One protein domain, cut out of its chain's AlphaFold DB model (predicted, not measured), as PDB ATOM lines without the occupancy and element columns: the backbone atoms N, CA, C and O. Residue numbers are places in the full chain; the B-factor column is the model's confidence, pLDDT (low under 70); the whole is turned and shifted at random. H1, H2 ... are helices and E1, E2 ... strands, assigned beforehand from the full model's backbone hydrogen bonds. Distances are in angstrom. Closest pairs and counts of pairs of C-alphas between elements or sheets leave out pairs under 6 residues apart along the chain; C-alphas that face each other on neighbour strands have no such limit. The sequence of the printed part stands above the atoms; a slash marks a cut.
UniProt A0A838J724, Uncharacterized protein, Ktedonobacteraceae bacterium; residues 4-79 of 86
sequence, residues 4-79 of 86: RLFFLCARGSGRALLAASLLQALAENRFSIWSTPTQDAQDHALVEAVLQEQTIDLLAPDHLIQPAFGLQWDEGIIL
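This is residues 4 to 79 of the 86 residues of an uncharacterized protein of Ktedonobacteraceae bacterium (UniProt A0A838J724). A small parallel sheet, in the order E2, E1, E3, has H1 over one face as two layers; H2 packs on H1, off the sheet. The printed part has 76 residues with E1, H1, E2, H2, E3 along the chain, class mixed, compact, with a radius of gyration of the C-alphas of 11.6 A and spans of 34 by 28 by 20 A.

Inner strand E1, residues 4 to 8, is parallel to E2, residues 31 to 35, with N 7 and O 34 2.8 A apart, and to E3, residues 75 to 78, with N 77 and O 6 2.8 A apart, both within hydrogen-bond range. H1, residues 14 to 27, is on the sheet at a height of 8.4 A, over E2 and E1, along the strands; its closest C-alphas to E2 are Leu 17 and Ser 35, 5.9 A. E1, H1, E2 form a strand-helix-strand unit, parallel neighbour strands with a helix between, its crossover right-handed; E2, H2, E3 form a split one, E1 between its strands, left-handed. H2, residues 41 to 53, touches H1, closest C-alphas Gly 14 and Asp 43, 5.2 A, at a shallow tilt of 28 degrees, the same way. In both helices every O i to N i+4 pair is within hydrogen-bond range.

E1 begins at C-alpha 4 (94.570, -14.953, -227.190); E3 ends at C-alpha 78 (81.583, -9.267, -224.840). From first to last C-alpha, E1 measures 13.2 A, H1 19.9 A, E2 12.6 A, H2 18.5 A and E3 10.0 A.

The C-alphas farthest apart, Glu 53 and Gly 70, are 36.1 A apart. The H2 to E3 link, residues 54 to 74, is long. The printed part has no cut, and no printed residue is under 70 in pLDDT.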
ATOM      1  N   ARG A   4      95.648 -14.184-227.806       94.38
ATOM      2  CA  ARG A   4      94.570 -14.953-227.190       94.38
ATOM      3  C   ARG A   4      93.320 -14.090-227.081       94.38
ATOM      4  O   ARG A   4      93.296 -13.137-226.303       94.38
ATOM      5  N   LEU A   5      92.294 -14.453-227.841       95.81
ATOM      6  CA  LEU A   5      91.001 -13.777-227.858       95.81
ATOM      7  C   LEU A   5      89.978 -14.620-227.106       95.81
ATOM      8  O   LEU A   5      89.881 -15.824-227.348       95.81
ATOM      9  N   PHE A   6      89.199 -13.987-226.236       95.12
ATOM     10  CA  PHE A   6      88.155 -14.666-225.475       95.12
ATOM     11  C   PHE A   6      86.783 -14.044-225.711       95.12
ATOM     12  O   PHE A   6      86.553 -12.882-225.381       95.12
ATOM     13  N   PHE A   7      85.863 -14.834-226.256       94.69
ATOM     14  CA  PHE A   7      84.471 -14.459-226.459       94.69
ATOM     15  C   PHE A   7      83.625 -14.878-225.263       94.69
ATOM     16  O   PHE A   7      83.625 -16.039-224.853       94.69
ATOM     17  N   LEU A   8      82.849 -13.939-224.728       90.81
ATOM     18  CA  LEU A   8      81.919 -14.220-223.646       90.81
ATOM     19  C   LEU A   8      80.542 -13.608-223.885       90.81
ATOM     20  O   LEU A   8      80.376 -12.506-224.415       90.81
ATOM     21  N   CYS A   9      79.532 -14.338-223.429       87.69
ATOM     22  CA  CYS A   9      78.167 -13.854-223.342       87.69
ATOM     23  C   CYS A   9      77.561 -14.301-222.008       87.69
ATOM     24  O   CYS A   9      77.816 -15.405-221.526       87.69
ATOM     25  N   ALA A  10      76.745 -13.442-221.404       79.31
ATOM     26  CA  ALA A  10      75.929 -13.792-220.255       79.31
ATOM     27  C   ALA A  10      75.024 -15.002-220.554       79.31
ATOM     28  O   ALA A  10      74.557 -15.189-221.679       79.31
ATOM     29  N   ARG A  11      74.761 -15.796-219.506       78.31
ATOM     30  CA  ARG A  11      73.831 -16.942-219.507       78.31
ATOM     31  C   ARG A  11      74.136 -18.032-220.549       78.31
ATOM     32  O   ARG A  11      73.230 -18.745-220.951       78.31
ATOM     33  N   GLY A  12      75.388 -18.150-221.002       73.25
ATOM     34  CA  GLY A  12      75.781 -19.198-221.949       73.25
ATOM     35  C   GLY A  12      75.009 -19.146-223.271       73.25
ATOM     36  O   GLY A  12      74.629 -20.188-223.788       73.25
ATOM     37  N   SER A  13      74.734 -17.944-223.785       85.06
ATOM     38  CA  SER A  13      74.087 -17.750-225.090       85.06
ATOM     39  C   SER A  13      74.970 -18.242-226.242       85.06
ATOM     40  O   SER A  13      76.182 -18.012-226.235       85.06
ATOM     41  N   GLY A  14      74.349 -18.801-227.289       90.94
ATOM     42  CA  GLY A  14      75.050 -19.283-228.489       90.94
ATOM     43  C   GLY A  14      75.850 -18.221-229.267       90.94
ATOM     44  O   GLY A  14      76.721 -18.564-230.062       90.94
ATOM     45  N   ARG A  15      75.627 -16.923-229.007       92.44
ATOM     46  CA  ARG A  15      76.327 -15.805-229.676       92.44
ATOM     47  C   ARG A  15      77.849 -15.871-229.562       92.44
ATOM     48  O   ARG A  15      78.533 -15.590-230.542       92.44
ATOM     49  N   ALA A  16      78.374 -16.215-228.383       94.12
ATOM     50  CA  ALA A  16      79.821 -16.306-228.171       94.12
ATOM     51  C   ALA A  16      80.432 -17.441-229.003       94.12
ATOM     52  O   ALA A  16      81.402 -17.213-229.723       94.12
ATOM     53  N   LEU A  17      79.796 -18.617-228.978       95.50
ATOM     54  CA  LEU A  17      80.219 -19.789-229.741       95.50
ATOM     55  C   LEU A  17      80.181 -19.531-231.251       95.50
ATOM     56  O   LEU A  17      81.146 -19.833-231.954       95.50
ATOM     57  N   LEU A  18      79.098 -18.919-231.740       96.12
ATOM     58  CA  LEU A  18      78.949 -18.559-233.148       96.12
ATOM     59  C   LEU A  18      80.052 -17.594-233.595       96.12
ATOM     60  O   LEU A  18      80.766 -17.874-234.553       96.12
ATOM     61  N   ALA A  19      80.228 -16.475-232.888       95.94
ATOM     62  CA  ALA A  19      81.214 -15.464-233.258       95.94
ATOM     63  C   ALA A  19      82.652 -15.997-233.206       95.94
ATOM     64  O   ALA A  19      83.451 -15.688-234.089       95.94
ATOM     65  N   ALA A  20      82.969 -16.819-232.204       96.06
ATOM     66  CA  ALA A  20      84.276 -17.444-232.080       96.06
ATOM     67  C   ALA A  20      84.555 -18.420-233.236       96.06
ATOM     68  O   ALA A  20      85.631 -18.361-233.829       96.06
ATOM     69  N   SER A  21      83.575 -19.250-233.610       96.44
ATOM     70  CA  SER A  21      83.693 -20.189-234.740       96.44
ATOM     71  C   SER A  21      83.863 -19.453-236.075       96.44
ATOM     72  O   SER A  21      84.751 -19.773-236.864       96.44
ATOM     73  N   LEU A  22      83.079 -18.391-236.298       96.62
ATOM     74  CA  LEU A  22      83.205 -17.541-237.485       96.62
ATOM     75  C   LEU A  22      84.584 -16.876-237.565       96.62
ATOM     76  O   LEU A  22      85.215 -16.887-238.621       96.62
ATOM     77  N   LEU A  23      85.079 -16.307-236.459       96.00
ATOM     78  CA  LEU A  23      86.397 -15.681-236.464       96.00
ATOM     79  C   LEU A  23      87.509 -16.712-236.672       96.00
ATOM     80  O   LEU A  23      88.476 -16.402-237.358       96.00
ATOM     81  N   GLN A  24      87.375 -17.926-236.135       95.31
ATOM     82  CA  GLN A  24      88.335 -19.012-236.344       95.31
ATOM     83  C   GLN A  24      88.449 -19.389-237.823       95.31
ATOM     84  O   GLN A  24      89.560 -19.543-238.329       95.31
ATOM     85  N   ALA A  25      87.324 -19.449-238.537       94.81
ATOM     86  CA  ALA A  25      87.316 -19.688-239.977       94.81
ATOM     87  C   ALA A  25      87.923 -18.524-240.781       94.81
ATOM     88  O   ALA A  25      88.625 -18.751-241.762       94.81
ATOM     89  N   LEU A  26      87.686 -17.275-240.363       94.06
ATOM     90  CA  LEU A  26      88.161 -16.079-241.075       94.06
ATOM     91  C   LEU A  26      89.626 -15.724-240.791       94.06
ATOM     92  O   LEU A  26      90.309 -15.156-241.642       94.06
ATOM     93  N   ALA A  27      90.093 -15.975-239.571       91.19
ATOM     94  CA  ALA A  27      91.413 -15.569-239.104       91.19
ATOM     95  C   ALA A  27      92.461 -16.681-239.217       91.19
ATOM     96  O   ALA A  27      93.619 -16.441-238.860       91.19
ATOM     97  N   GLU A  28      92.067 -17.863-239.702       79.31
ATOM     98  CA  GLU A  28      92.894 -19.065-239.804       79.31
ATOM     99  C   GLU A  28      93.631 -19.331-238.480       79.31
ATOM    100  O   GLU A  28      93.020 -19.742-237.506       79.31
ATOM    101  N   ASN A  29      94.931 -19.035-238.390       82.44
ATOM    102  CA  ASN A  29      95.750 -19.255-237.189       82.44
ATOM    103  C   ASN A  29      96.368 -17.969-236.620       82.44
ATOM    104  O   ASN A  29      97.358 -18.009-235.886       82.44
ATOM    105  N   ARG A  30      95.822 -16.801-236.971       91.19
ATOM    106  CA  ARG A  30      96.341 -15.508-236.492       91.19
ATOM    107  C   ARG A  30      96.099 -15.289-234.999       91.19
ATOM    108  O   ARG A  30      96.857 -14.557-234.362       91.19
ATOM    109  N   PHE A  31      95.066 -15.926-234.457       94.00
ATOM    110  CA  PHE A  31      94.634 -15.794-233.073       94.00
ATOM    111  C   PHE A  31      94.413 -17.167-232.445       94.00
ATOM    112  O   PHE A  31      94.036 -18.114-233.128       94.00
ATOM    113  N   SER A  32      94.617 -17.261-231.134       94.56
ATOM    114  CA  SER A  32      94.121 -18.380-230.335       94.56
ATOM    115  C   SER A  32      92.751 -17.978-229.797       94.56
ATOM    116  O   SER A  32      92.665 -17.118-228.920       94.56
ATOM    117  N   ILE A  33      91.688 -18.535-230.376       96.00
ATOM    118  CA  ILE A  33      90.309 -18.111-230.117       96.00
ATOM    119  C   ILE A  33      89.660 -19.048-229.107       96.00
ATOM    120  O   ILE A  33      89.721 -20.264-229.254       96.00
ATOM    121  N   TRP A  34      89.037 -18.466-228.089       95.62
ATOM    122  CA  TRP A  34      88.367 -19.167-227.001       95.62
ATOM    123  C   TRP A  34      86.968 -18.594-226.804       95.62
ATOM    124  O   TRP A  34      86.737 -17.409-227.053       95.62
ATOM    125  N   SER A  35      86.042 -19.410-226.310       95.06
ATOM    126  CA  SER A  35      84.680 -18.975-225.994       95.06
ATOM    127  C   SER A  35      84.194 -19.567-224.677       95.06
ATOM    128  O   SER A  35      84.621 -20.642-224.264       95.06
ATOM    129  N   THR A  36      83.247 -18.902-224.019       92.56
ATOM    130  CA  THR A  36      82.395 -19.577-223.030       92.56
ATOM    131  C   THR A  36      81.540 -20.655-223.710       92.56
ATOM    132  O   THR A  36      81.114 -20.437-224.851       92.56
ATOM    133  N   PRO A  37      81.237 -21.781-223.036       90.44
ATOM    134  CA  PRO A  37      80.318 -22.781-223.561       90.44
ATOM    135  C   PRO A  37      78.884 -22.239-223.626       90.44
ATOM    136  O   PRO A  37      78.480 -21.390-222.823       90.44
ATOM    137  N   THR A  38      78.103 -22.770-224.564       90.06
ATOM    138  CA  THR A  38      76.653 -22.555-224.612       90.06
ATOM    139  C   THR A  38      75.980 -23.404-223.527       90.06
ATOM    140  O   THR A  38      76.336 -24.568-223.356       90.06
ATOM    141  N   GLN A  39      75.030 -22.841-222.778       86.88
ATOM    142  CA  GLN A  39      74.306 -23.557-221.713       86.88
ATOM    143  C   GLN A  39      73.005 -24.203-222.201       86.88
ATOM    144  O   GLN A  39      72.570 -25.199-221.627       86.88
ATOM    145  N   ASP A  40      72.394 -23.648-223.246       87.75
ATOM    146  CA  ASP A  40      71.177 -24.173-223.856       87.75
ATOM    147  C   ASP A  40      71.519 -25.075-225.056       87.75
ATOM    148  O   ASP A  40      72.195 -24.662-226.002       87.75
ATOM    149  N   ALA A  41      71.052 -26.324-225.013       89.56
ATOM    150  CA  ALA A  41      71.249 -27.295-226.085       89.56
ATOM    151  C   ALA A  41      70.552 -26.874-227.389       89.56
ATOM    152  O   ALA A  41      71.048 -27.184-228.472       89.56
ATOM    153  N   GLN A  42      69.430 -26.150-227.300       90.94
ATOM    154  CA  GLN A  42      68.725 -25.636-228.470       90.94
ATOM    155  C   GLN A  42      69.527 -24.524-229.154       90.94
ATOM    156  O   GLN A  42      69.679 -24.551-230.375       90.94
ATOM    157  N   ASP A  43      70.098 -23.596-228.378       90.56
ATOM    158  CA  ASP A  43      71.020 -22.579-228.899       90.56
ATOM    159  C   ASP A  43      72.239 -23.233-229.558       90.56
ATOM    160  O   ASP A  43      72.670 -22.802-230.625       90.56
ATOM    161  N   HIS A  44      72.802 -24.275-228.941       93.69
ATOM    162  CA  HIS A  44      73.959 -24.979-229.488       93.69
ATOM    163  C   HIS A  44      73.648 -25.612-230.849       93.69
ATOM    164  O   HIS A  44      74.353 -25.343-231.820       93.69
ATOM    165  N   ALA A  45      72.550 -26.369-230.938       95.19
ATOM    166  CA  ALA A  45      72.111 -26.992-232.183       95.19
ATOM    167  C   ALA A  45      71.803 -25.957-233.280       95.19
ATOM    168  O   ALA A  45      72.085 -26.190-234.455       95.19
ATOM    169  N   LEU A  46      71.253 -24.793-232.911       95.44
ATOM    170  CA  LEU A  46      71.019 -23.704-233.858       95.44
ATOM    171  C   LEU A  46      72.334 -23.133-234.404       95.44
ATOM    172  O   LEU A  46      72.442 -22.886-235.603       95.44
ATOM    173  N   VAL A  47      73.333 -22.930-233.543       96.12
ATOM    174  CA  VAL A  47      74.662 -22.461-233.961       96.12
ATOM    175  C   VAL A  47      75.319 -23.464-234.906       96.12
ATOM    176  O   VAL A  47      75.813 -23.055-235.952       96.12
ATOM    177  N   GLU A  48      75.287 -24.756-234.576       96.56
ATOM    178  CA  GLU A  48      75.798 -25.818-235.451       96.56
ATOM    179  C   GLU A  48      75.128 -25.791-236.826       96.56
ATOM    180  O   GLU A  48      75.824 -25.774-237.840       96.56
ATOM    181  N   ALA A  49      73.794 -25.709-236.871       97.06
ATOM    182  CA  ALA A  49      73.048 -25.653-238.124       97.06
ATOM    183  C   ALA A  49      73.447 -24.435-238.978       97.06
ATOM    184  O   ALA A  49      73.740 -24.582-240.164       97.06
ATOM    185  N   VAL A  50      73.528 -23.245-238.372       96.75
ATOM    186  CA  VAL A  50      73.914 -22.005-239.070       96.75
ATOM    187  C   VAL A  50      75.345 -22.075-239.608       96.75
ATOM    188  O   VAL A  50      75.606 -21.639-240.728       96.75
ATOM    189  N   LEU A  51      76.288 -22.618-238.835       97.38
ATOM    190  CA  LEU A  51      77.676 -22.769-239.277       97.38
ATOM    191  C   LEU A  51      77.799 -23.800-240.402       97.38
ATOM    192  O   LEU A  51      78.494 -23.554-241.392       97.38
ATOM    193  N   GLN A  52      77.063 -24.907-240.303       97.00
ATOM    194  CA  GLN A  52      77.028 -25.942-241.329       97.00
ATOM    195  C   GLN A  52      76.488 -25.411-242.664       97.00
ATOM    196  O   GLN A  52      77.050 -25.734-243.710       97.00
ATOM    197  N   GLU A  53      75.459 -24.552-242.652       97.25
ATOM    198  CA  GLU A  53      74.948 -23.880-243.860       97.25
ATOM    199  C   GLU A  53      76.022 -23.051-244.585       97.25
ATOM    200  O   GLU A  53      75.936 -22.847-245.795       97.25
ATOM    201  N   GLN A  54      77.042 -22.586-243.859       95.81
ATOM    202  CA  GLN A  54      78.157 -21.803-244.396       95.81
ATOM    203  C   GLN A  54      79.425 -22.639-244.629       95.81
ATOM    204  O   GLN A  54      80.442 -22.095-245.051       95.81
ATOM    205  N   THR A  55      79.380 -23.959-244.409       96.56
ATOM    206  CA  THR A  55      80.556 -24.852-244.447       96.56
ATOM    207  C   THR A  55      81.656 -24.427-243.462       96.56
ATOM    208  O   THR A  55      82.844 -24.504-243.766       96.56
ATOM    209  N   ILE A  56      81.261 -23.928-242.290       96.56
ATOM    210  CA  ILE A  56      82.179 -23.514-241.228       96.56
ATOM    211  C   ILE A  56      82.144 -24.551-240.110       96.56
ATOM    212  O   ILE A  56      81.073 -24.946-239.652       96.56
ATOM    213  N   ASP A  57      83.323 -24.962-239.652       95.62
ATOM    214  CA  ASP A  57      83.446 -25.857-238.508       95.62
ATOM    215  C   ASP A  57      83.097 -25.130-237.204       95.62
ATOM    216  O   ASP A  57      83.461 -23.969-236.981       95.62
ATOM    217  N   LEU A  58      82.409 -25.839-236.312       96.44
ATOM    218  CA  LEU A  58      82.195 -25.379-234.947       96.44
ATOM    219  C   LEU A  58      83.535 -25.292-234.208       96.44
ATOM    220  O   LEU A  58      84.401 -26.156-234.363       96.44
ATOM    221  N   LEU A  59      83.690 -24.275-233.357       96.00
ATOM    222  CA  LEU A  59      84.845 -24.164-232.472       96.00
ATOM    223  C   LEU A  59      85.027 -25.448-231.646       96.00
ATOM    224  O   LEU A  59      84.079 -25.966-231.052       96.00
ATOM    225  N   ALA A  60      86.268 -25.932-231.589       94.38
ATOM    226  CA  ALA A  60      86.597 -27.186-230.931       94.38
ATOM    227  C   ALA A  60      86.256 -27.165-229.420       94.38
ATOM    228  O   ALA A  60      86.432 -26.134-228.761       94.38
ATOM    229  N   PRO A  61      85.799 -28.292-228.836       92.75
ATOM    230  CA  PRO A  61      85.378 -28.345-227.433       92.75
ATOM    231  C   PRO A  61      86.455 -27.948-226.412       92.75
ATOM    232  O   PRO A  61      86.130 -27.428-225.350       92.75
ATOM    233  N   ASP A  62      87.732 -28.171-226.716       93.56
ATOM    234  CA  ASP A  62      88.877 -27.809-225.872       93.56
ATOM    235  C   ASP A  62      89.188 -26.303-225.875       93.56
ATOM    236  O   ASP A  62      89.927 -25.828-225.015       93.56
ATOM    237  N   HIS A  63      88.568 -25.541-226.779       93.81
ATOM    238  CA  HIS A  63      88.587 -24.078-226.815       93.81
ATOM    239  C   HIS A  63      87.362 -23.447-226.123       93.81
ATOM    240  O   HIS A  63      87.194 -22.219-226.118       93.81
ATOM    241  N   LEU A  64      86.508 -24.272-225.509       93.44
ATOM    242  CA  LEU A  64      85.381 -23.837-224.689       93.44
ATOM    243  C   LEU A  64      85.774 -23.867-223.213       93.44
ATOM    244  O   LEU A  64      86.158 -24.909-222.686       93.44
ATOM    245  N   ILE A  65      85.674 -22.728-222.523       91.50
ATOM    246  CA  ILE A  65      86.176 -22.610-221.150       91.50
ATOM    247  C   ILE A  65      85.222 -21.876-220.206       91.50
ATOM    248  O   ILE A  65      84.727 -20.784-220.485       91.50
ATOM    249  N   GLN A  66      84.986 -22.487-219.043       84.31
ATOM    250  CA  GLN A  66      84.310 -21.889-217.893       84.31
ATOM    251  C   GLN A  66      84.701 -22.652-216.607       84.31
ATOM    252  O   GLN A  66      84.715 -23.881-216.633       84.31
ATOM    253  N   PRO A  67      84.978 -21.969-215.475       78.69
ATOM    254  CA  PRO A  67      85.061 -20.517-215.322       78.69
ATOM    255  C   PRO A  67      86.375 -19.937-215.876       78.69
ATOM    256  O   PRO A  67      87.416 -20.577-215.817       78.69
ATOM    257  N   ALA A  68      86.343 -18.697-216.369       79.44
ATOM    258  CA  ALA A  68      87.519 -18.033-216.949       79.44
ATOM    259  C   ALA A  68      88.394 -17.272-215.922       79.44
ATOM    260  O   ALA A  68      89.286 -16.513-216.303       79.44
ATOM    261  N   PHE A  69      88.133 -17.433-214.619       76.31
ATOM    262  CA  PHE A  69      88.866 -16.733-213.559       76.31
ATOM    263  C   PHE A  69      90.334 -17.172-213.510       76.31
ATOM    264  O   PHE A  69      90.636 -18.359-213.579       76.31
ATOM    265  N   GLY A  70      91.248 -16.210-213.354       80.00
ATOM    266  CA  GLY A  70      92.688 -16.483-213.258       80.00
ATOM    267  C   GLY A  70      93.369 -16.813-214.591       80.00
ATOM    268  O   GLY A  70      94.572 -17.064-214.605       80.00
ATOM    269  N   LEU A  71      92.633 -16.783-215.705       86.31
ATOM    270  CA  LEU A  71      93.192 -16.908-217.048       86.31
ATOM    271  C   LEU A  71      93.591 -15.535-217.596       86.31
ATOM    272  O   LEU A  71      92.976 -14.520-217.271       86.31
ATOM    273  N   GLN A  72      94.623 -15.519-218.437       89.50
ATOM    274  CA  GLN A  72      95.104 -14.318-219.116       89.50
ATOM    275  C   GLN A  72      94.717 -14.351-220.593       89.50
ATOM    276  O   GLN A  72      94.961 -15.344-221.285       89.50
ATOM    277  N   TRP A  73      94.151 -13.238-221.051       92.31
ATOM    278  CA  TRP A  73      93.712 -12.998-222.420       92.31
ATOM    279  C   TRP A  73      94.343 -11.698-222.902       92.31
ATOM    280  O   TRP A  73      94.479 -10.767-222.109       92.31
ATOM    281  N   ASP A  74      94.713 -11.640-224.177       95.12
ATOM    282  CA  ASP A  74      95.179 -10.388-224.773       95.12
ATOM    283  C   ASP A  74      93.989  -9.453-225.021       95.12
ATOM    284  O   ASP A  74      94.106  -8.252-224.813       95.12
ATOM    285  N   GLU A  75      92.828 -10.013-225.392       94.00
ATOM    286  CA  GLU A  75      91.574  -9.272-225.567       94.00
ATOM    287  C   GLU A  75      90.346 -10.104-225.161       94.00
ATOM    288  O   GLU A  75      90.273 -11.317-225.400       94.00
ATOM    289  N   GLY A  76      89.348  -9.429-224.582       92.19
ATOM    290  CA  GLY A  76      88.053 -10.003-224.205       92.19
ATOM    291  C   GLY A  76      86.903  -9.345-224.965       92.19
ATOM    292  O   GLY A  76      86.708  -8.135-224.881       92.19
ATOM    293  N   ILE A  77      86.113 -10.141-225.684       92.50
ATOM    294  CA  ILE A  77      85.004  -9.675-226.519       92.50
ATOM    295  C   ILE A  77      83.684 -10.078-225.864       92.50
ATOM    296  O   ILE A  77      83.383 -11.261-225.698       92.50
ATOM    297  N   ILE A  78      82.875  -9.080-225.508       90.50
ATOM    298  CA  ILE A  78      81.583  -9.267-224.840       90.50
ATOM    299  C   ILE A  78      80.459  -9.052-225.852       90.50
ATOM    300  O   ILE A  78      80.307  -7.958-226.386       90.50
ATOM    301  N   LEU A  79      79.651 -10.087-226.097       89.06
ATOM    302  CA  LEU A  79      78.568 -10.059-227.102       89.06
ATOM    303  C   LEU A  79      77.157  -9.996-226.505       89.06
ATOM    304  O   LEU A  79      76.153 -10.004-227.222       89.06
TER     305      LEU A  79